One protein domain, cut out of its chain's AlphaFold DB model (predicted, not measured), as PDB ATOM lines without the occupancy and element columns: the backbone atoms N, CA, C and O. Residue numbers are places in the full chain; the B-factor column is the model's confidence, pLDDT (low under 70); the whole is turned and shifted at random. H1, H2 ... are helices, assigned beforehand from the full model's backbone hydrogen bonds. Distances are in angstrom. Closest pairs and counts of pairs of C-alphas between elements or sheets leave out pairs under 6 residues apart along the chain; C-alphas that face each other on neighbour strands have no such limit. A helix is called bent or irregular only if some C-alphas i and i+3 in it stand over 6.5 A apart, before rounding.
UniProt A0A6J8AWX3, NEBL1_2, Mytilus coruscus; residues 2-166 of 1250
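AT A GLANCE: This is residues 2 to 166 of the 1250 residues of the protein "NEBL1_2" of Mytilus coruscus (UniProt A0A6J8AWX3). Look for an up-and-down bundle of four helices, H7, H4, H3 and H6, each running against the one before it in the chain, with H2 crossing H4 on the bundle's outside and H1 folding back along H2. H4 is the hub, and the long link of residues 41 to 65 has no named element. The printed part has 165 residues, with eight named helices, H1 to H8 in chain order, and no named strand; the class is all helix. It is compact, with a radius of gyration of the C-alphas of 16.1 A, and spans 49 by 45 by 31 A.

HOW THE PARTS SIT: Start at H7, residues 140 to 158, the longest helix. It touches H4, residues 87 to 104, closest at the C-alphas of Ile 101 and Phe 153, 5.4 A, at a shallow tilt of 23 degrees, the same way. H7 also touches H6, residues 118 to 135, at Ala 126 and Val 147, C-alphas 6.5 A apart; the two form a hairpin. H6 touches H3, residues 66 to 83, with the C-alphas of Ser 78 and Ile 125 5.4 A apart. H3 and H4 form a hairpin at 32 degrees, a shallow tilt only just short of steep; H4 touches H3 with residues 89 to 96 alone, closest at the C-alphas of Cys 77 and Thr 89, 6.2 A. H4 and H6 are near each other. Walking outward, H2, residues 23 to 40, touches H4 at a steep tilt of 47 degrees, with C-alphas 40 and 102 6.1 A apart. H1, residues 6 to 18, touches H2 in a hairpin, closest at C-alphas 17 and 25, 5.3 A. H5, residues 110 to 113, only just touches H4, with 3 pairs of C-alphas within 8 A, the closest being those of Thr 104 and Val 110, 5.4 A. H8, residues 163 to 166, touches no helix. Every O i to N i+4 pair is within hydrogen-bond range in H1, H3, H4 and H7; H2 and H6 have 12 of 14 each, and H5 and H8 are too short for such a pair.

IN THESE COORDINATES: Find C-alpha 140 at (95.706, 47.901, 169.401); from there H7 runs 26.9 A to C-alpha 158. H6 is 26.7 A long, H3 26.2 A, H4 25.5 A, H2 24.9 A and H1 18.7 A. H2 has a kink of 38 degrees near residue 34 and is irregular: C-alphas 36 and 39 are 8.4 A apart. H1 begins at C-alpha 6, (108.279, 25.147, 146.398), and H8 ends at C-alpha 166, (89.650, 18.150, 171.806).

THE WHOLE: The C-alphas farthest apart are those of Glu 2 and Asp 135, 52.3 A. The printed part has no cut; the link from H2 to H3 is long and the other links are tight. Mean pLDDT of the printed part is 78.4; look for values under 70 at residues 2 to 8, 44, 46 to 55, 84 to 85 and 133 to 139.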
ATOM      1  N   GLU A   2     109.913  27.001 133.692       34.88
ATOM      2  CA  GLU A   2     108.897  26.142 134.312       34.88
ATOM      3  C   GLU A   2     109.298  25.802 135.751       34.88
ATOM      4  O   GLU A   2     110.449  25.998 136.136       34.88
ATOM      5  N   GLY A   3     108.318  25.400 136.564       42.22
ATOM      6  CA  GLY A   3     108.418  25.462 138.021       42.22
ATOM      7  C   GLY A   3     109.549  24.633 138.633       42.22
ATOM      8  O   GLY A   3     109.543  23.407 138.548       42.22
ATOM      9  N   LEU A   4     110.432  25.321 139.362       43.84
ATOM     10  CA  LEU A   4     111.089  24.762 140.544       43.84
ATOM     11  C   LEU A   4     110.014  24.328 141.555       43.84
ATOM     12  O   LEU A   4     108.955  24.958 141.652       43.84
ATOM     13  N   SER A   5     110.282  23.284 142.337       58.16
ATOM     14  CA  SER A   5     109.420  22.935 143.468       58.16
ATOM     15  C   SER A   5     109.441  24.040 144.531       58.16
ATOM     16  O   SER A   5     110.425  24.770 144.680       58.16
ATOM     17  N   ALA A   6     108.366  24.152 145.321       60.31
ATOM     18  CA  ALA A   6     108.279  25.147 146.398       60.31
ATOM     19  C   ALA A   6     109.451  25.036 147.398       60.31
ATOM     20  O   ALA A   6     109.952  26.042 147.891       60.31
ATOM     21  N   THR A   7     109.940  23.814 147.628       62.00
ATOM     22  CA  THR A   7     111.139  23.520 148.422       62.00
ATOM     23  C   THR A   7     112.427  24.076 147.814       62.00
ATOM     24  O   THR A   7     113.238  24.637 148.543       62.00
ATOM     25  N   GLU A   8     112.635  23.978 146.498       65.62
ATOM     26  CA  GLU A   8     113.869  24.466 145.855       65.62
ATOM     27  C   GLU A   8     113.957  26.001 145.880       65.62
ATOM     28  O   GLU A   8     115.004  26.545 146.222       65.62
ATOM     29  N   ASN A   9     112.837  26.693 145.636       74.44
ATOM     30  CA  ASN A   9     112.720  28.154 145.774       74.44
ATOM     31  C   ASN A   9     113.044  28.619 147.214       74.44
ATOM     32  O   ASN A   9     113.755  29.604 147.424       74.44
ATOM     33  N   LEU A  10     112.597  27.860 148.224       76.06
ATOM     34  CA  LEU A  10     112.907  28.138 149.627       76.06
ATOM     35  C   LEU A  10     114.418  28.049 149.926       76.06
ATOM     36  O   LEU A  10     114.977  28.931 150.584       76.06
ATOM     37  N   PHE A  11     115.090  27.008 149.422       76.25
ATOM     38  CA  PHE A  11     116.539  26.843 149.574       76.25
ATOM     39  C   PHE A  11     117.335  27.895 148.788       76.25
ATOM     40  O   PHE A  11     118.342  28.385 149.300       76.25
ATOM     41  N   GLU A  12     116.884  28.304 147.597       77.56
ATOM     42  CA  GLU A  12     117.509  29.392 146.834       77.56
ATOM     43  C   GLU A  12     117.488  30.708 147.626       77.56
ATOM     44  O   GLU A  12     118.533  31.339 147.814       77.56
ATOM     45  N   LYS A  13     116.329  31.085 148.185       79.06
ATOM     46  CA  LYS A  13     116.202  32.271 149.047       79.06
ATOM     47  C   LYS A  13     117.070  32.182 150.306       79.06
ATOM     48  O   LYS A  13     117.725  33.165 150.653       79.06
ATOM     49  N   TRP A  14     117.159  31.013 150.947       80.25
ATOM     50  CA  TRP A  14     118.056  30.820 152.094       80.25
ATOM     51  C   TRP A  14     119.534  30.985 151.722       80.25
ATOM     52  O   TRP A  14     120.265  31.696 152.409       80.25
ATOM     53  N   MET A  15     119.984  30.402 150.608       76.12
ATOM     54  CA  MET A  15     121.359  30.570 150.116       76.12
ATOM     55  C   MET A  15     121.660  32.034 149.765       76.12
ATOM     56  O   MET A  15     122.742  32.547 150.062       76.12
ATOM     57  N   LEU A  16     120.680  32.740 149.198       75.56
ATOM     58  CA  LEU A  16     120.735  34.171 148.900       75.56
ATOM     59  C   LEU A  16     120.732  35.073 150.148       75.56
ATOM     60  O   LEU A  16     121.154  36.229 150.035       75.56
ATOM     61  N   PHE A  17     120.272  34.583 151.303       81.56
ATOM     62  CA  PHE A  17     120.470  35.210 152.612       81.56
ATOM     63  C   PHE A  17     121.850  34.851 153.181       81.56
ATOM     64  O   PHE A  17     122.653  35.747 153.431       81.56
ATOM     65  N   SER A  18     122.174  33.559 153.297       72.81
ATOM     66  CA  SER A  18     123.416  33.049 153.901       72.81
ATOM     67  C   SER A  18     124.696  33.591 153.249       72.81
ATOM     68  O   SER A  18     125.731  33.660 153.908       72.81
ATOM     69  N   THR A  19     124.645  33.978 151.971       70.44
ATOM     70  CA  THR A  19     125.776  34.571 151.232       70.44
ATOM     71  C   THR A  19     125.901  36.095 151.359       70.44
ATOM     72  O   THR A  19     126.929  36.637 150.954       70.44
ATOM     73  N   LYS A  20     124.894  36.800 151.901       70.19
ATOM     74  CA  LYS A  20     124.906  38.271 152.064       70.19
ATOM     75  C   LYS A  20     124.649  38.775 153.491       70.19
ATOM     76  O   LYS A  20     125.003  39.913 153.772       70.19
ATOM     77  N   ASN A  21     124.072  37.950 154.368       72.56
ATOM     78  CA  ASN A  21     123.723  38.259 155.759       72.56
ATOM     79  C   ASN A  21     122.898  39.557 155.918       72.56
ATOM     80  O   ASN A  21     123.273  40.468 156.651       72.56
ATOM     81  N   ASP A  22     121.789  39.633 155.182       76.31
ATOM     82  CA  ASP A  22     120.999  40.848 154.946       76.31
ATOM     83  C   ASP A  22     119.544  40.675 155.433       76.31
ATOM     84  O   ASP A  22     118.924  39.638 155.179       76.31
ATOM     85  N   ARG A  23     118.991  41.672 156.143       71.75
ATOM     86  CA  ARG A  23     117.677  41.581 156.814       71.75
ATOM     87  C   ARG A  23     116.519  41.528 155.817       71.75
ATOM     88  O   ARG A  23     115.587  40.758 156.036       71.75
ATOM     89  N   GLU A  24     116.595  42.265 154.707       74.50
ATOM     90  CA  GLU A  24     115.557  42.239 153.658       74.50
ATOM     91  C   GLU A  24     115.442  40.834 153.047       74.50
ATOM     92  O   GLU A  24     114.357  40.276 152.897       74.50
ATOM     93  N   LYS A  25     116.589  40.191 152.815       76.88
ATOM     94  CA  LYS A  25     116.687  38.845 152.232       76.88
ATOM     95  C   LYS A  25     116.236  37.745 153.195       76.88
ATOM     96  O   LYS A  25     115.798  36.684 152.751       76.88
ATOM     97  N   LEU A  26     116.321  37.989 154.504       80.00
ATOM     98  CA  LEU A  26     115.723  37.114 155.512       80.00
ATOM     99  C   LEU A  26     114.193  37.258 155.538       80.00
ATOM    100  O   LEU A  26     113.500  36.249 155.654       80.00
ATOM    101  N   ALA A  27     113.661  38.473 155.361       78.88
ATOM    102  CA  ALA A  27     112.223  38.692 155.199       78.88
ATOM    103  C   ALA A  27     111.683  38.020 153.919       78.88
ATOM    104  O   ALA A  27     110.674  37.324 153.985       78.88
ATOM    105  N   ASP A  28     112.396  38.105 152.787       79.00
ATOM    106  CA  ASP A  28     112.049  37.388 151.544       79.00
ATOM    107  C   ASP A  28     111.912  35.867 151.731       79.00
ATOM    108  O   ASP A  28     111.053  35.237 151.100       79.00
ATOM    109  N   PHE A  29     112.774  35.271 152.565       83.81
ATOM    110  CA  PHE A  29     112.736  33.853 152.932       83.81
ATOM    111  C   PHE A  29     111.552  33.541 153.860       83.81
ATOM    112  O   PHE A  29     110.795  32.611 153.580       83.81
ATOM    113  N   VAL A  30     111.360  34.337 154.918       82.12
ATOM    114  CA  VAL A  30     110.256  34.196 155.887       82.12
ATOM    115  C   VAL A  30     108.893  34.293 155.192       82.12
ATOM    116  O   VAL A  30     108.077  33.382 155.330       82.12
ATOM    117  N   ASN A  31     108.696  35.305 154.343       82.81
ATOM    118  CA  ASN A  31     107.472  35.487 153.562       82.81
ATOM    119  C   ASN A  31     107.208  34.274 152.647       82.81
ATOM    120  O   ASN A  31     106.097  33.750 152.601       82.81
ATOM    121  N   CYS A  32     108.244  33.756 151.973       81.25
ATOM    122  CA  CYS A  32     108.122  32.575 151.109       81.25
ATOM    123  C   CYS A  32     107.753  31.301 151.888       81.25
ATOM    124  O   CYS A  32     107.008  30.451 151.391       81.25
ATOM    125  N   PHE A  33     108.277  31.162 153.109       82.19
ATOM    126  CA  PHE A  33     107.958  30.063 154.014       82.19
ATOM    127  C   PHE A  33     106.498  30.137 154.483       82.19
ATOM    128  O   PHE A  33     105.781  29.136 154.422       82.19
ATOM    129  N   GLN A  34     106.036  31.329 154.881       81.62
ATOM    130  CA  GLN A  34     104.643  31.584 155.259       81.62
ATOM    131  C   GLN A  34     103.681  31.294 154.099       81.62
ATOM    132  O   GLN A  34     102.703  30.581 154.301       81.62
ATOM    133  N   GLU A  35     103.962  31.763 152.878       81.31
ATOM    134  CA  GLU A  35     103.136  31.469 151.695       81.31
ATOM    135  C   GLU A  35     103.030  29.963 151.414       81.31
ATOM    136  O   GLU A  35     101.933  29.456 151.172       81.31
ATOM    137  N   THR A  36     104.147  29.234 151.512       80.50
ATOM    138  CA  THR A  36     104.207  27.783 151.258       80.50
ATOM    139  C   THR A  36     103.379  26.974 152.266       80.50
ATOM    140  O   THR A  36     102.737  25.988 151.899       80.50
ATOM    141  N   TYR A  37     103.359  27.391 153.536       79.44
ATOM    142  CA  TYR A  37     102.764  26.630 154.645       79.44
ATOM    143  C   TYR A  37     101.534  27.293 155.291       79.44
ATOM    144  O   TYR A  37     101.081  26.853 156.349       79.44
ATOM    145  N   LYS A  38     100.946  28.312 154.647       77.31
ATOM    146  CA  LYS A  38      99.871  29.170 155.191       77.31
ATOM    147  C   LYS A  38      98.675  28.418 155.792       77.31
ATOM    148  O   LYS A  38      98.083  28.876 156.764       77.31
ATOM    149  N   HIS A  39      98.340  27.251 155.244       71.75
ATOM    150  CA  HIS A  39      97.245  26.391 155.709       71.75
ATOM    151  C   HIS A  39      97.453  25.830 157.132       71.75
ATOM    152  O   HIS A  39      96.480  25.529 157.819       71.75
ATOM    153  N   LEU A  40      98.697  25.746 157.618       73.19
ATOM    154  CA  LEU A  40      99.024  25.210 158.945       73.19
ATOM    155  C   LEU A  40      98.818  26.222 160.095       73.19
ATOM    156  O   LEU A  40      98.866  25.841 161.273       73.19
ATOM    157  N   VAL A  41      98.556  27.499 159.791       75.06
ATOM    158  CA  VAL A  41      98.382  28.595 160.771       75.06
ATOM    159  C   VAL A  41      96.893  28.824 161.107       75.06
ATOM    160  O   VAL A  41      96.389  29.940 161.138       75.06
ATOM    161  N   ASP A  42      96.159  27.743 161.383       77.25
ATOM    162  CA  ASP A  42      94.801  27.814 161.950       77.25
ATOM    163  C   ASP A  42      94.863  28.160 163.453       77.25
ATOM    164  O   ASP A  42      95.097  27.271 164.284       77.25
ATOM    165  N   LEU A  43      94.679  29.450 163.775       74.50
ATOM    166  CA  LEU A  43      94.678  30.022 165.136       74.50
ATOM    167  C   LEU A  43      93.401  29.718 165.941       74.50
ATOM    168  O   LEU A  43      93.359  29.913 167.158       74.50
ATOM    169  N   GLU A  44      92.332  29.282 165.273       69.00
ATOM    170  CA  GLU A  44      91.040  28.976 165.901       69.00
ATOM    171  C   GLU A  44      90.808  27.467 166.052       69.00
ATOM    172  O   GLU A  44      89.946  27.034 166.822       69.00
ATOM    173  N   LEU A  45      91.616  26.658 165.361       71.19
ATOM    174  CA  LEU A  45      91.532  25.200 165.317       71.19
ATOM    175  C   LEU A  45      90.147  24.746 164.815       71.19
ATOM    176  O   LEU A  45      89.534  23.793 165.327       71.19
ATOM    177  N   THR A  46      89.667  25.455 163.788       63.28
ATOM    178  CA  THR A  46      88.449  25.157 163.024       63.28
ATOM    179  C   THR A  46      88.595  23.852 162.245       63.28
ATOM    180  O   THR A  46      87.708  23.000 162.323       63.28
ATOM    181  N   HIS A  47      89.743  23.637 161.597       64.44
ATOM    182  CA  HIS A  47      90.043  22.461 160.772       64.44
ATOM    183  C   HIS A  47      90.540  21.246 161.580       64.44
ATOM    184  O   HIS A  47      90.811  20.179 161.022       64.44
ATOM    185  N   LEU A  48      90.642  21.371 162.909       68.94
ATOM    186  CA  LEU A  48      91.077  20.301 163.808       68.94
ATOM    187  C   LEU A  48      90.113  19.103 163.761       68.94
ATOM    188  O   LEU A  48      88.948  19.246 164.129       68.94
ATOM    189  N   ASN A  49      90.620  17.921 163.401       63.66
ATOM    190  CA  ASN A  49      89.861  16.670 163.292       63.66
ATOM    191  C   ASN A  49      90.224  15.641 164.390       63.66
ATOM    192  O   ASN A  49      91.260  15.738 165.053       63.66
ATOM    193  N   ASP A  50      89.364  14.632 164.576       49.22
ATOM    194  CA  ASP A  50      89.514  13.566 165.592       49.22
ATOM    195  C   ASP A  50      90.650  12.569 165.260       49.22
ATOM    196  O   ASP A  50      91.305  12.028 166.152       49.22
ATOM    197  N   GLY A  51      90.917  12.338 163.967       56.12
ATOM    198  CA  GLY A  51      91.858  11.311 163.497       56.12
ATOM    199  C   GLY A  51      93.258  11.797 163.104       56.12
ATOM    200  O   GLY A  51      94.226  11.086 163.364       56.12
ATOM    201  N   TYR A  52      93.365  12.977 162.485       50.66
ATOM    202  CA  TYR A  52      94.600  13.509 161.898       50.66
ATOM    203  C   TYR A  52      94.736  15.013 162.172       50.66
ATOM    204  O   TYR A  52      93.748  15.748 162.140       50.66
ATOM    205  N   SER A  53      95.973  15.447 162.412       56.41
ATOM    206  CA  SER A  53      96.437  16.807 162.126       56.41
ATOM    207  C   SER A  53      97.286  16.725 160.866       56.41
ATOM    208  O   SER A  53      97.938  15.704 160.647       56.41
ATOM    209  N   GLU A  54      97.316  17.789 160.076       58.53
ATOM    210  CA  GLU A  54      98.365  17.969 159.075       58.53
ATOM    211  C   GLU A  54      99.701  18.177 159.811       58.53
ATOM    212  O   GLU A  54      99.735  18.793 160.884       58.53
ATOM    213  N   GLU A  55     100.774  17.578 159.293       66.56
ATOM    214  CA  GLU A  55     102.095  17.558 159.930       66.56
ATOM    215  C   GLU A  55     102.999  18.618 159.291       66.56
ATOM    216  O   GLU A  55     103.078  18.731 158.067       66.56
ATOM    217  N   GLY A  56     103.680  19.411 160.125       73.94
ATOM    218  CA  GLY A  56     104.595  20.456 159.656       73.94
ATOM    219  C   GLY A  56     105.861  19.905 158.975       73.94
ATOM    220  O   GLY A  56     106.150  18.705 159.072       73.94
ATOM    221  N   PRO A  57     106.666  20.765 158.326       79.94
ATOM    222  CA  PRO A  57     107.920  20.350 157.701       79.94
ATOM    223  C   PRO A  57     108.868  19.694 158.717       79.94
ATOM    224  O   PRO A  57     109.183  20.260 159.766       79.94
ATOM    225  N   HIS A  58     109.333  18.486 158.399       78.12
ATOM    226  CA  HIS A  58     110.356  17.794 159.183       78.12
ATOM    227  C   HIS A  58     111.699  18.528 159.062       78.12
ATOM    228  O   HIS A  58     112.029  19.028 157.985       78.12
ATOM    229  N   PHE A  59     112.495  18.565 160.137       75.62
ATOM    230  CA  PHE A  59     113.713  19.384 160.206       75.62
ATOM    231  C   PHE A  59     114.708  19.154 159.051       75.62
ATOM    232  O   PHE A  59     115.348  20.093 158.605       75.62
ATOM    233  N   THR A  60     114.778  17.942 158.488       72.44
ATOM    234  CA  THR A  60     115.633  17.611 157.323       72.44
ATOM    235  C   THR A  60     115.240  18.297 156.006       72.44
ATOM    236  O   THR A  60     115.925  18.112 155.006       72.44
ATOM    237  N   VAL A  61     114.113  19.012 155.969       72.50
ATOM    238  CA  VAL A  61     113.646  19.818 154.822       72.50
ATOM    239  C   VAL A  61     113.867  21.319 155.083       72.50
ATOM    240  O   VAL A  61     113.682  22.140 154.190       72.50
ATOM    241  N   LEU A  62     114.279  21.690 156.299       78.50
ATOM    242  CA  LEU A  62     114.644  23.054 156.663       78.50
ATOM    243  C   LEU A  62     116.153  23.262 156.437       78.50
ATOM    244  O   LEU A  62     116.929  22.332 156.657       78.50
ATOM    245  N   PRO A  63     116.594  24.463 156.032       78.56
ATOM    246  CA  PRO A  63     118.017  24.765 155.953       78.56
ATOM    247  C   PRO A  63     118.741  24.734 157.310       78.56
ATOM    248  O   PRO A  63     118.175  25.068 158.356       78.56
ATOM    249  N   ASP A  64     120.032  24.395 157.284       76.00
ATOM    250  CA  ASP A  64     120.882  24.394 158.476       76.00
ATOM    251  C   ASP A  64     120.990  25.795 159.107       76.00
ATOM    252  O   ASP A  64     121.148  26.809 158.426       76.00
ATOM    253  N   GLY A  65     120.925  25.850 160.441       78.50
ATOM    254  CA  GLY A  65     121.101  27.080 161.225       78.50
ATOM    255  C   GLY A  65     119.863  27.979 161.376       78.50
ATOM    256  O   GLY A  65     119.914  28.914 162.176       78.50
ATOM    257  N   VAL A  66     118.736  27.693 160.704       82.94
ATOM    258  CA  VAL A  66     117.511  28.533 160.728       82.94
ATOM    259  C   VAL A  66     117.064  28.922 162.144       82.94
ATOM    260  O   VAL A  66     116.830  30.100 162.413       82.94
ATOM    261  N   LEU A  67     117.010  27.969 163.084       84.38
ATOM    262  CA  LEU A  67     116.590  28.251 164.465       84.38
ATOM    263  C   LEU A  67     117.559  29.186 165.212       84.38
ATOM    264  O   LEU A  67     117.117  29.999 166.023       84.38
ATOM    265  N   GLN A  68     118.864  29.118 164.929       84.25
ATOM    266  CA  GLN A  68     119.862  30.005 165.535       84.25
ATOM    267  C   GLN A  68     119.737  31.435 164.989       84.25
ATOM    268  O   GLN A  68     119.807  32.398 165.756       84.25
ATOM    269  N   VAL A  69     119.481  31.579 163.684       84.75
ATOM    270  CA  VAL A  69     119.210  32.879 163.049       84.75
ATOM    271  C   VAL A  69     117.934  33.495 163.627       84.75
ATOM    272  O   VAL A  69     117.979  34.623 164.116       84.75
ATOM    273  N   PHE A  70     116.828  32.744 163.685       88.12
ATOM    274  CA  PHE A  70     115.580  33.204 164.306       88.12
ATOM    275  C   PHE A  70     115.760  33.586 165.784       88.12
ATOM    276  O   PHE A  70     115.215  34.599 166.213       88.12
ATOM    277  N   SER A  71     116.553  32.837 166.562       86.94
ATOM    278  CA  SER A  71     116.789  33.168 167.976       86.94
ATOM    279  C   SER A  71     117.614  34.447 168.134       86.94
ATOM    280  O   SER A  71     117.359  35.229 169.047       86.94
ATOM    281  N   THR A  72     118.569  34.684 167.232       85.75
ATOM    282  CA  THR A  72     119.381  35.912 167.211       85.75
ATOM    283  C   THR A  72     118.526  37.123 166.828       85.75
ATOM    284  O   THR A  72     118.607  38.165 167.474       85.75
ATOM    285  N   GLN A  73     117.657  36.977 165.821       85.06
ATOM    286  CA  GLN A  73     116.730  38.034 165.405       85.06
ATOM    287  C   GLN A  73     115.688  38.358 166.484       85.06
ATOM    288  O   GLN A  73     115.465  39.530 166.763       85.06
ATOM    289  N   LEU A  74     115.105  37.357 167.156       86.38
ATOM    290  CA  LEU A  74     114.153  37.602 168.248       86.38
ATOM    291  C   LEU A  74     114.803  38.283 169.465       86.38
ATOM    292  O   LEU A  74     114.155  39.126 170.082       86.38
ATOM    293  N   SER A  75     116.079  38.002 169.768       88.19
ATOM    294  CA  SER A  75     116.837  38.766 170.775       88.19
ATOM    295  C   SER A  75     116.929  40.245 170.389       88.19
ATOM    296  O   SER A  75     116.529  41.107 171.172       88.19
ATOM    297  N   GLN A  76     117.349  40.539 169.153       84.38
ATOM    298  CA  GLN A  76     117.456  41.910 168.633       84.38
ATOM    299  C   GLN A  76     116.095  42.630 168.612       84.38
ATOM    300  O   GLN A  76     116.004  43.778 169.039       84.38
ATOM    301  N   CYS A  77     115.015  41.953 168.206       84.56
ATOM    302  CA  CYS A  77     113.654  42.490 168.301       84.56
ATOM    303  C   CYS A  77     113.253  42.805 169.751       84.56
ATOM    304  O   CYS A  77     112.600  43.819 169.986       84.56
ATOM    305  N   SER A  78     113.646  41.978 170.728       85.94
ATOM    306  CA  SER A  78     113.306  42.207 172.139       85.94
ATOM    307  C   SER A  78     114.013  43.424 172.743       85.94
ATOM    308  O   SER A  78     113.384  44.191 173.470       85.94
ATOM    309  N   GLU A  79     115.276  43.658 172.375       82.94
ATOM    310  CA  GLU A  79     116.040  44.851 172.765       82.94
ATOM    311  C   GLU A  79     115.467  46.116 172.104       82.94
ATOM    312  O   GLU A  79     115.230  47.124 172.773       82.94
ATOM    313  N   LEU A  80     115.163  46.051 170.802       81.12
ATOM    314  CA  LEU A  80     114.581  47.172 170.061       81.12
ATOM    315  C   LEU A  80     113.196  47.559 170.599       81.12
ATOM    316  O   LEU A  80     112.986  48.729 170.906       81.12
ATOM    317  N   ILE A  81     112.278  46.603 170.793       81.69
ATOM    318  CA  ILE A  81     110.905  46.869 171.274       81.69
ATOM    319  C   ILE A  81     110.887  47.381 172.727       81.69
ATOM    320  O   ILE A  81     109.984  48.141 173.106       81.69
ATOM    321  N   ALA A  82     111.890  47.029 173.540       78.62
ATOM    322  CA  ALA A  82     112.080  47.614 174.866       78.62
ATOM    323  C   ALA A  82     112.379  49.123 174.782       78.62
ATOM    324  O   ALA A  82     111.730  49.908 175.476       78.62
ATOM    325  N   HIS A  83     113.289  49.539 173.892       74.69
ATOM    326  CA  HIS A  83     113.691  50.942 173.729       74.69
ATOM    327  C   HIS A  83     112.713  51.793 172.900       74.69
ATOM    328  O   HIS A  83     112.452  52.942 173.251       74.69
ATOM    329  N   SER A  84     112.146  51.244 171.826       66.19
ATOM    330  CA  SER A  84     111.238  51.927 170.897       66.19
ATOM    331  C   SER A  84     110.245  50.926 170.304       66.19
ATOM    332  O   SER A  84     110.653  49.954 169.675       66.19
ATOM    333  N   CYS A  85     108.940  51.150 170.490       67.31
ATOM    334  CA  CYS A  85     107.901  50.227 170.019       67.31
ATOM    335  C   CYS A  85     107.622  50.411 168.517       67.31
ATOM    336  O   CYS A  85     106.577  50.921 168.129       67.31
ATOM    337  N   ASP A  86     108.598  50.045 167.692       75.69
ATOM    338  CA  ASP A  86     108.507  50.075 166.236       75.69
ATOM    339  C   ASP A  86     107.580  48.964 165.703       75.69
ATOM    340  O   ASP A  86     107.721  47.790 166.068       75.69
ATOM    341  N   LEU A  87     106.641  49.347 164.835       76.38
ATOM    342  CA  LEU A  87     105.606  48.462 164.299       76.38
ATOM    343  C   LEU A  87     106.180  47.476 163.269       76.38
ATOM    344  O   LEU A  87     105.844  46.293 163.314       76.38
ATOM    345  N   ASP A  88     107.129  47.905 162.430       77.94
ATOM    346  CA  ASP A  88     107.798  47.028 161.457       77.94
ATOM    347  C   ASP A  88     108.582  45.910 162.167       77.94
ATOM    348  O   ASP A  88     108.564  44.742 161.764       77.94
ATOM    349  N   THR A  89     109.230  46.237 163.288       82.19
ATOM    350  CA  THR A  89     109.921  45.258 164.135       82.19
ATOM    351  C   THR A  89     108.949  44.326 164.878       82.19
ATOM    352  O   THR A  89     109.280  43.150 165.060       82.19
ATOM    353  N   LEU A  90     107.738  44.779 165.235       83.56
ATOM    354  CA  LEU A  90     106.682  43.919 165.795       83.56
ATOM    355  C   LEU A  90     106.089  42.965 164.741       83.56
ATOM    356  O   LEU A  90     105.912  41.775 165.022       83.56
ATOM    357  N   HIS A  91     105.847  43.434 163.513       84.88
ATOM    358  CA  HIS A  91     105.430  42.582 162.394       84.88
ATOM    359  C   HIS A  91     106.507  41.543 162.050       84.88
ATOM    360  O   HIS A  91     106.203  40.358 161.925       84.88
ATOM    361  N   PHE A  92     107.783  41.938 161.989       85.06
ATOM    362  CA  PHE A  92     108.884  41.004 161.736       85.06
ATOM    363  C   PHE A  92     108.997  39.923 162.827       85.06
ATOM    364  O   PHE A  92     109.168  38.743 162.515       85.06
ATOM    365  N   ALA A  93     108.820  40.290 164.103       86.50
ATOM    366  CA  ALA A  93     108.744  39.324 165.200       86.50
ATOM    367  C   ALA A  93     107.518  38.392 165.076       86.50
ATOM    368  O   ALA A  93     107.641  37.190 165.321       86.50
ATOM    369  N   SER A  94     106.367  38.919 164.644       88.25
ATOM    370  CA  SER A  94     105.145  38.142 164.369       88.25
ATOM    371  C   SER A  94     105.387  37.067 163.305       88.25
ATOM    372  O   SER A  94     105.084  35.896 163.539       88.25
ATOM    373  N   SER A  95     106.014  37.422 162.178       86.38
ATOM    374  CA  SER A  95     106.301  36.472 161.095       86.38
ATOM    375  C   SER A  95     107.268  35.358 161.515       86.38
ATOM    376  O   SER A  95     107.077  34.203 161.134       86.38
ATOM    377  N   ILE A  96     108.263  35.651 162.365       88.00
ATOM    378  CA  ILE A  96     109.133  34.604 162.933       88.00
ATOM    379  C   ILE A  96     108.327  33.657 163.842       88.00
ATOM    380  O   ILE A  96     108.535  32.443 163.796       88.00
ATOM    381  N   ILE A  97     107.378  34.170 164.635       89.56
ATOM    382  CA  ILE A  97     106.505  33.335 165.480       89.56
ATOM    383  C   ILE A  97     105.591  32.449 164.620       89.56
ATOM    384  O   ILE A  97     105.428  31.272 164.941       89.56
ATOM    385  N   GLU A  98     105.067  32.939 163.493       88.75
ATOM    386  CA  GLU A  98     104.330  32.101 162.534       88.75
ATOM    387  C   GLU A  98     105.199  30.978 161.947       88.75
ATOM    388  O   GLU A  98     104.762  29.824 161.913       88.75
ATOM    389  N   CYS A  99     106.454  31.259 161.575       87.38
ATOM    390  CA  CYS A  99     107.395  30.209 161.179       87.38
ATOM    391  C   CYS A  99     107.607  29.172 162.300       87.38
ATOM    392  O   CYS A  99     107.607  27.970 162.030       87.38
ATOM    393  N   LEU A 100     107.736  29.601 163.561       88.06
ATOM    394  CA  LEU A 100     107.883  28.699 164.711       88.06
ATOM    395  C   LEU A 100     106.608  27.878 164.994       88.06
ATOM    396  O   LEU A 100     106.717  26.705 165.361       88.06
ATOM    397  N   ILE A 101     105.412  28.432 164.770       87.50
ATOM    398  CA  ILE A 101     104.134  27.695 164.806       87.50
ATOM    399  C   ILE A 101     104.138  26.594 163.738       87.50
ATOM    400  O   ILE A 101     103.909  25.429 164.057       87.50
ATOM    401  N   ILE A 102     104.465  26.927 162.485       86.00
ATOM    402  CA  ILE A 102     104.535  25.965 161.370       86.00
ATOM    403  C   ILE A 102     105.540  24.839 161.670       86.00
ATOM    404  O   ILE A 102     105.225  23.662 161.490       86.00
ATOM    405  N   ILE A 103     106.728  25.178 162.182       86.06
ATOM    406  CA  ILE A 103     107.767  24.202 162.548       86.06
ATOM    407  C   ILE A 103     107.297  23.296 163.700       86.06
ATOM    408  O   ILE A 103     107.535  22.089 163.655       86.06
ATOM    409  N   THR A 104     106.597  23.830 164.708       86.12
ATOM    410  CA  THR A 104     106.098  23.046 165.860       86.12
ATOM    411  C   THR A 104     104.830  22.229 165.585       86.12
ATOM    412  O   THR A 104     104.509  21.349 166.381       86.12
ATOM    413  N   ARG A 105     104.157  22.403 164.434       84.06
ATOM    414  CA  ARG A 105     103.123  21.452 163.959       84.06
ATOM    415  C   ARG A 105     103.686  20.055 163.671       84.06
ATOM    416  O   ARG A 105     102.912  19.105 163.595       84.06
ATOM    417  N   ASN A 106     105.002  19.905 163.499       84.12
ATOM    418  CA  ASN A 106     105.645  18.593 163.481       84.12
ATOM    419  C   ASN A 106     106.127  18.221 164.891       84.12
ATOM    420  O   ASN A 106     106.966  18.906 165.479       84.12
ATOM    421  N   TYR A 107     105.609  17.116 165.428       82.00
ATOM    422  CA  TYR A 107     105.857  16.695 166.808       82.00
ATOM    423  C   TYR A 107     107.335  16.384 167.110       82.00
ATOM    424  O   TYR A 107     107.765  16.575 168.248       82.00
ATOM    425  N   ASP A 108     108.113  15.937 166.115       81.25
ATOM    426  CA  ASP A 108     109.548  15.652 166.269       81.25
ATOM    427  C   ASP A 108     110.385  16.936 166.447       81.25
ATOM    428  O   ASP A 108     111.422  16.914 167.110       81.25
ATOM    429  N   ASN A 109     109.915  18.081 165.936       86.44
ATOM    430  CA  ASN A 109     110.616  19.365 166.051       86.44
ATOM    431  C   ASN A 109     110.452  20.017 167.443       86.44
ATOM    432  O   ASN A 109     111.288  20.831 167.847       86.44
ATOM    433  N   VAL A 110     109.388  19.680 168.189       86.25
ATOM    434  CA  VAL A 110     109.007  20.345 169.455       86.25
ATOM    435  C   VAL A 110     110.138  20.367 170.502       86.25
ATOM    436  O   VAL A 110     110.386  21.442 171.054       86.25
ATOM    437  N   PRO A 111     110.886  19.273 170.770       83.12
ATOM    438  CA  PRO A 111     111.979  19.294 171.747       83.12
ATOM    439  C   PRO A 111     113.166  20.175 171.333       83.12
ATOM    440  O   PRO A 111     113.841  20.721 172.203       83.12
ATOM    441  N   LEU A 112     113.419  20.325 170.027       83.25
ATOM    442  CA  LEU A 112     114.500  21.164 169.503       83.25
ATOM    443  C   LEU A 112     114.143  22.645 169.645       83.25
ATOM    444  O   LEU A 112     114.918  23.406 170.220       83.25
ATOM    445  N   VAL A 113     112.936  23.039 169.226       85.75
ATOM    446  CA  VAL A 113     112.430  24.411 169.412       85.75
ATOM    447  C   VAL A 113     112.384  24.781 170.901       85.75
ATOM    448  O   VAL A 113     112.783  25.882 171.269       85.75
ATOM    449  N   ALA A 114     111.997  23.844 171.772       83.69
ATOM    450  CA  ALA A 114     111.985  24.029 173.225       83.69
ATOM    451  C   ALA A 114     113.375  24.144 173.884       83.69
ATOM    452  O   ALA A 114     113.451  24.519 175.054       83.69
ATOM    453  N   SER A 115     114.458  23.796 173.179       83.31
ATOM    454  CA  SER A 115     115.836  23.936 173.681       83.31
ATOM    455  C   SER A 115     116.457  25.310 173.396       83.31
ATOM    456  O   SER A 115     117.469  25.662 173.998       83.31
ATOM    457  N   CYS A 116     115.837  26.097 172.514       85.38
ATOM    458  CA  CYS A 116     116.240  27.462 172.197       85.38
ATOM    459  C   CYS A 116     115.573  28.472 173.146       85.38
ATOM    460  O   CYS A 116     114.450  28.270 173.609       85.38
ATOM    461  N   GLU A 117     116.203  29.628 173.359       85.81
ATOM    462  CA  GLU A 117     115.687  30.697 174.231       85.81
ATOM    463  C   GLU A 117     114.464  31.465 173.662       85.81
ATOM    464  O   GLU A 117     114.108  32.526 174.170       85.81
ATOM    465  N   PHE A 118     113.773  30.950 172.637       88.62
ATOM    466  CA  PHE A 118     112.631  31.623 171.996       88.62
ATOM    467  C   PHE A 118     111.573  32.104 172.995       88.62
ATOM    468  O   PHE A 118     111.116  33.239 172.903       88.62
ATOM    469  N   VAL A 119     111.201  31.261 173.967       88.56
ATOM    470  CA  VAL A 119     110.140  31.574 174.939       88.56
ATOM    471  C   VAL A 119     110.483  32.816 175.767       88.56
ATOM    472  O   VAL A 119     109.600  33.629 176.012       88.56
ATOM    473  N   LYS A 120     111.758  32.999 176.127       88.69
ATOM    474  CA  LYS A 120     112.266  34.141 176.899       88.69
ATOM    475  C   LYS A 120     112.127  35.453 176.126       88.69
ATOM    476  O   LYS A 120     111.487  36.394 176.593       88.69
ATOM    477  N   TYR A 121     112.641  35.495 174.896       89.44
ATOM    478  CA  TYR A 121     112.529  36.685 174.044       89.44
ATOM    479  C   TYR A 121     111.068  37.011 173.703       89.44
ATOM    480  O   TYR A 121     110.660  38.169 173.776       89.44
ATOM    481  N   ILE A 122     110.252  35.990 173.422       90.25
ATOM    482  CA  ILE A 122     108.825  36.147 173.116       90.25
ATOM    483  C   ILE A 122     108.032  36.667 174.330       90.25
ATOM    484  O   ILE A 122     107.255  37.608 174.171       90.25
ATOM    485  N   VAL A 123     108.237  36.126 175.540       89.06
ATOM    486  CA  VAL A 123     107.568  36.625 176.759       89.06
ATOM    487  C   VAL A 123     108.026  38.044 177.101       89.06
ATOM    488  O   VAL A 123     107.190  38.866 177.477       89.06
ATOM    489  N   SER A 124     109.308  38.374 176.918       87.31
ATOM    490  CA  SER A 124     109.821  39.732 177.135       87.31
ATOM    491  C   SER A 124     109.156  40.755 176.201       87.31
ATOM    492  O   SER A 124     108.685  41.801 176.659       87.31
ATOM    493  N   ILE A 125     109.034  40.433 174.905       85.69
ATOM    494  CA  ILE A 125     108.311  41.273 173.933       85.69
ATOM    495  C   ILE A 125     106.831  41.379 174.325       85.69
ATOM    496  O   ILE A 125     106.324  42.488 174.470       85.69
ATOM    497  N   ALA A 126     106.149  40.252 174.562       87.06
ATOM    498  CA  ALA A 126     104.720  40.231 174.874       87.06
ATOM    499  C   ALA A 126     104.382  41.023 176.148       87.06
ATOM    500  O   ALA A 126     103.424  41.791 176.153       87.06
ATOM    501  N   SER A 127     105.190  40.899 177.203       86.31
ATOM    502  CA  SER A 127     105.006  41.643 178.459       86.31
ATOM    503  C   SER A 127     105.200  43.149 178.257       86.31
ATOM    504  O   SER A 127     104.398  43.955 178.731       86.31
ATOM    505  N   THR A 128     106.232  43.534 177.496       82.50
ATOM    506  CA  THR A 128     106.508  44.937 177.148       82.50
ATOM    507  C   THR A 128     105.357  45.533 176.340       82.50
ATOM    508  O   THR A 128     104.859  46.608 176.668       82.50
ATOM    509  N   VAL A 129     104.892  44.817 175.317       80.31
ATOM    510  CA  VAL A 129     103.795  45.238 174.442       80.31
ATOM    511  C   VAL A 129     102.472  45.342 175.210       80.31
ATOM    512  O   VAL A 129     101.802  46.367 175.115       80.31
ATOM    513  N   ILE A 130     102.126  44.356 176.047       78.81
ATOM    514  CA  ILE A 130     100.907  44.392 176.876       78.81
ATOM    515  C   ILE A 130     100.933  45.563 177.869       78.81
ATOM    516  O   ILE A 130      99.893  46.179 178.097       78.81
ATOM    517  N   SER A 131     102.100  45.933 178.410       76.56
ATOM    518  CA  SER A 131     102.199  47.125 179.266       76.56
ATOM    519  C   SER A 131     101.868  48.424 178.511       76.56
ATOM    520  O   SER A 131     101.168  49.275 179.056       76.56
ATOM    521  N   LYS A 132     102.265  48.530 177.234       71.38
ATOM    522  CA  LYS A 132     102.046  49.709 176.376       71.38
ATOM    523  C   LYS A 132     100.597  49.853 175.880       71.38
ATOM    524  O   LYS A 132     100.194  50.965 175.550       71.38
ATOM    525  N   ILE A 133      99.774  48.793 175.935       68.50
ATOM    526  CA  ILE A 133      98.308  48.883 175.707       68.50
ATOM    527  C   ILE A 133      97.666  49.913 176.652       68.50
ATOM    528  O   ILE A 133      96.700  50.575 176.289       68.50
ATOM    529  N   LYS A 134      98.211  50.077 177.865       60.50
ATOM    530  CA  LYS A 134      97.694  51.009 178.875       60.50
ATOM    531  C   LYS A 134      97.912  52.487 178.526       60.50
ATOM    532  O   LYS A 134      97.149  53.330 178.993       60.50
ATOM    533  N   ASP A 135      98.919  52.782 177.707       59.72
ATOM    534  CA  ASP A 135      99.372  54.146 177.411       59.72
ATOM    535  C   ASP A 135      98.833  54.675 176.062       59.72
ATOM    536  O   ASP A 135      99.165  55.788 175.658       59.72
ATOM    537  N   ASN A 136      97.981  53.899 175.367       57.56
ATOM    538  CA  ASN A 136      97.328  54.240 174.088       57.56
ATOM    539  C   ASN A 136      98.287  54.694 172.958       57.56
ATOM    540  O   ASN A 136      97.890  55.449 172.071       57.56
ATOM    541  N   SER A 137      99.553  54.259 172.972       53.84
ATOM    542  CA  SER A 137     100.601  54.796 172.087       53.84
ATOM    543  C   SER A 137     100.780  54.079 170.741       53.84
ATOM    544  O   SER A 137     101.619  54.505 169.948       53.84
ATOM    545  N   CYS A 138     100.085  52.963 170.508       56.66
ATOM    546  CA  CYS A 138     100.292  52.058 169.369       56.66
ATOM    547  C   CYS A 138      98.966  51.412 168.934       56.66
ATOM    548  O   CYS A 138      98.050  51.291 169.751       56.66
ATOM    549  N   ASP A 139      98.886  50.943 167.686       65.94
ATOM    550  CA  ASP A 139      97.696  50.271 167.156       65.94
ATOM    551  C   ASP A 139      97.370  48.972 167.913       65.94
ATOM    552  O   ASP A 139      98.184  48.058 168.064       65.94
ATOM    553  N   ILE A 140      96.142  48.918 168.436       70.62
ATOM    554  CA  ILE A 140      95.706  47.901 169.401       70.62
ATOM    555  C   ILE A 140      95.493  46.537 168.727       70.62
ATOM    556  O   ILE A 140      95.712  45.502 169.362       70.62
ATOM    557  N   ASP A 141      95.096  46.517 167.453       75.12
ATOM    558  CA  ASP A 141      94.764  45.285 166.733       75.12
ATOM    559  C   ASP A 141      96.005  44.450 166.384       75.12
ATOM    560  O   ASP A 141      96.001  43.242 166.629       75.12
ATOM    561  N   ASP A 142      97.096  45.070 165.924       76.88
ATOM    562  CA  ASP A 142      98.366  44.375 165.656       76.88
ATOM    563  C   ASP A 142      99.010  43.845 166.940       76.88
ATOM    564  O   ASP A 142      99.506  42.716 166.988       76.88
ATOM    565  N   ILE A 143      98.905  44.611 168.029       78.62
ATOM    566  CA  ILE A 143      99.276  44.158 169.371       78.62
ATOM    567  C   ILE A 143      98.433  42.946 169.796       78.62
ATOM    568  O   ILE A 143      98.976  41.944 170.275       78.62
ATOM    569  N   CYS A 144      97.115  42.991 169.592       80.38
ATOM    570  CA  CYS A 144      96.241  41.857 169.877       80.38
ATOM    571  C   CYS A 144      96.583  40.642 169.004       80.38
ATOM    572  O   CYS A 144      96.554  39.517 169.504       80.38
ATOM    573  N   MET A 145      96.933  40.836 167.731       84.12
ATOM    574  CA  MET A 145      97.335  39.765 166.818       84.12
ATOM    575  C   MET A 145      98.657  39.116 167.248       84.12
ATOM    576  O   MET A 145      98.725  37.890 167.347       84.12
ATOM    577  N   PHE A 146      99.670  39.908 167.619       87.19
ATOM    578  CA  PHE A 146     100.922  39.395 168.184       87.19
ATOM    579  C   PHE A 146     100.661  38.525 169.425       87.19
ATOM    580  O   PHE A 146     101.144  37.395 169.508       87.19
ATOM    581  N   VAL A 147      99.833  38.988 170.369       85.88
ATOM    582  CA  VAL A 147      99.502  38.208 171.579       85.88
ATOM    583  C   VAL A 147      98.744  36.913 171.242       85.88
ATOM    584  O   VAL A 147      99.011  35.881 171.861       85.88
ATOM    585  N   LYS A 148      97.860  36.910 170.230       87.25
ATOM    586  CA  LYS A 148      97.203  35.681 169.734       87.25
ATOM    587  C   LYS A 148      98.214  34.686 169.156       87.25
ATOM    588  O   LYS A 148      98.116  33.497 169.462       87.25
ATOM    589  N   LEU A 149      99.195  35.154 168.381       88.88
ATOM    590  CA  LEU A 149     100.278  34.322 167.840       88.88
ATOM    591  C   LEU A 149     101.142  33.714 168.956       88.88
ATOM    592  O   LEU A 149     101.388  32.508 168.948       88.88
ATOM    593  N   VAL A 150     101.534  34.508 169.958       90.25
ATOM    594  CA  VAL A 150     102.287  34.032 171.134       90.25
ATOM    595  C   VAL A 150     101.520  32.951 171.900       90.25
ATOM    596  O   VAL A 150     102.074  31.897 172.215       90.25
ATOM    597  N   VAL A 151     100.231  33.175 172.157       90.06
ATOM    598  CA  VAL A 151      99.366  32.196 172.829       90.06
ATOM    599  C   VAL A 151      99.231  30.907 172.016       90.06
ATOM    600  O   VAL A 151      99.367  29.818 172.576       90.06
ATOM    601  N   HIS A 152      99.015  31.003 170.703       89.69
ATOM    602  CA  HIS A 152      98.886  29.830 169.836       89.69
ATOM    603  C   HIS A 152     100.190  29.030 169.740       89.69
ATOM    604  O   HIS A 152     100.168  27.801 169.800       89.69
ATOM    605  N   PHE A 153     101.341  29.711 169.688       91.25
ATOM    606  CA  PHE A 153     102.655  29.076 169.791       91.25
ATOM    607  C   PHE A 153     102.819  28.310 171.114       91.25
ATOM    608  O   PHE A 153     103.318  27.185 171.112       91.25
ATOM    609  N   PHE A 154     102.341  28.851 172.239       91.94
ATOM    610  CA  PHE A 154     102.356  28.139 173.520       91.94
ATOM    611  C   PHE A 154     101.355  26.968 173.587       91.94
ATOM    612  O   PHE A 154     101.679  25.957 174.213       91.94
ATOM    613  N   GLU A 155     100.206  27.021 172.901       90.56
ATOM    614  CA  GLU A 155      99.357  25.830 172.708       90.56
ATOM    615  C   GLU A 155     100.100  24.743 171.907       90.56
ATOM    616  O   GLU A 155     100.181  23.608 172.375       90.56
ATOM    617  N   CYS A 156     100.736  25.084 170.777       88.38
ATOM    618  CA  CYS A 156     101.571  24.158 169.996       88.38
ATOM    619  C   CYS A 156     102.724  23.543 170.812       88.38
ATOM    620  O   CYS A 156     103.014  22.355 170.678       88.38
ATOM    621  N   LEU A 157     103.393  24.340 171.649       89.69
ATOM    622  CA  LEU A 157     104.601  23.952 172.384       89.69
ATOM    623  C   LEU A 157     104.299  23.074 173.617       89.69
ATOM    624  O   LEU A 157     105.058  22.145 173.924       89.69
ATOM    625  N   TYR A 158     103.199  23.357 174.326       91.31
ATOM    626  CA  TYR A 158     102.848  22.696 175.591       91.31
ATOM    627  C   TYR A 158     101.708  21.667 175.487       91.31
ATOM    628  O   TYR A 158     101.650  20.774 176.334       91.31
ATOM    629  N   ASP A 159     100.869  21.717 174.446       88.38
ATOM    630  CA  ASP A 159      99.885  20.679 174.088       88.38
ATOM    631  C   ASP A 159      99.890  20.391 172.565       88.38
ATOM    632  O   ASP A 159      98.897  20.653 171.882       88.38
ATOM    633  N   PRO A 160     100.970  19.799 172.002       85.00
ATOM    634  CA  PRO A 160     101.094  19.568 170.556       85.00
ATOM    635  C   PRO A 160      99.941  18.764 169.934       85.00
ATOM    636  O   PRO A 160      99.647  18.886 168.749       85.00
ATOM    637  N   TYR A 161      99.273  17.919 170.727       83.56
ATOM    638  CA  TYR A 161      98.142  17.100 170.283       83.56
ATOM    639  C   TYR A 161      96.780  17.810 170.399       83.56
ATOM    640  O   TYR A 161      95.764  17.235 169.977       83.56
ATOM    641  N   PHE A 162      96.754  19.028 170.950       85.88
ATOM    642  CA  PHE A 162      95.575  19.838 171.271       85.88
ATOM    643  C   PHE A 162      94.543  19.072 172.115       85.88
ATOM    644  O   PHE A 162      93.333  19.132 171.869       85.88
ATOM    645  N   VAL A 163      95.025  18.314 173.107       86.25
ATOM    646  CA  VAL A 163      94.223  17.525 174.055       86.25
ATOM    647  C   VAL A 163      93.166  18.390 174.739       86.25
ATOM    648  O   VAL A 163      92.024  17.951 174.867       86.25
ATOM    649  N   TRP A 164      93.502  19.622 175.126       89.00
ATOM    650  CA  TRP A 164      92.566  20.567 175.734       89.00
ATOM    651  C   TRP A 164      91.418  20.950 174.795       89.00
ATOM    652  O   TRP A 164      90.244  20.790 175.134       89.00
ATOM    653  N   ARG A 165      91.740  21.387 173.572       86.88
ATOM    654  CA  ARG A 165      90.746  21.787 172.563       86.88
ATOM    655  C   ARG A 165      89.843  20.608 172.173       86.88
ATOM    656  O   ARG A 165      88.630  20.775 172.057       86.88
ATOM    657  N   LYS A 166      90.402  19.396 172.061       84.44
ATOM    658  CA  LYS A 166      89.650  18.150 171.806       84.44
ATOM    659  C   LYS A 166      88.781  17.732 172.999       84.44
ATOM    660  O   LYS A 166      87.655  17.282 172.792       84.44
TER     661      LYS A 166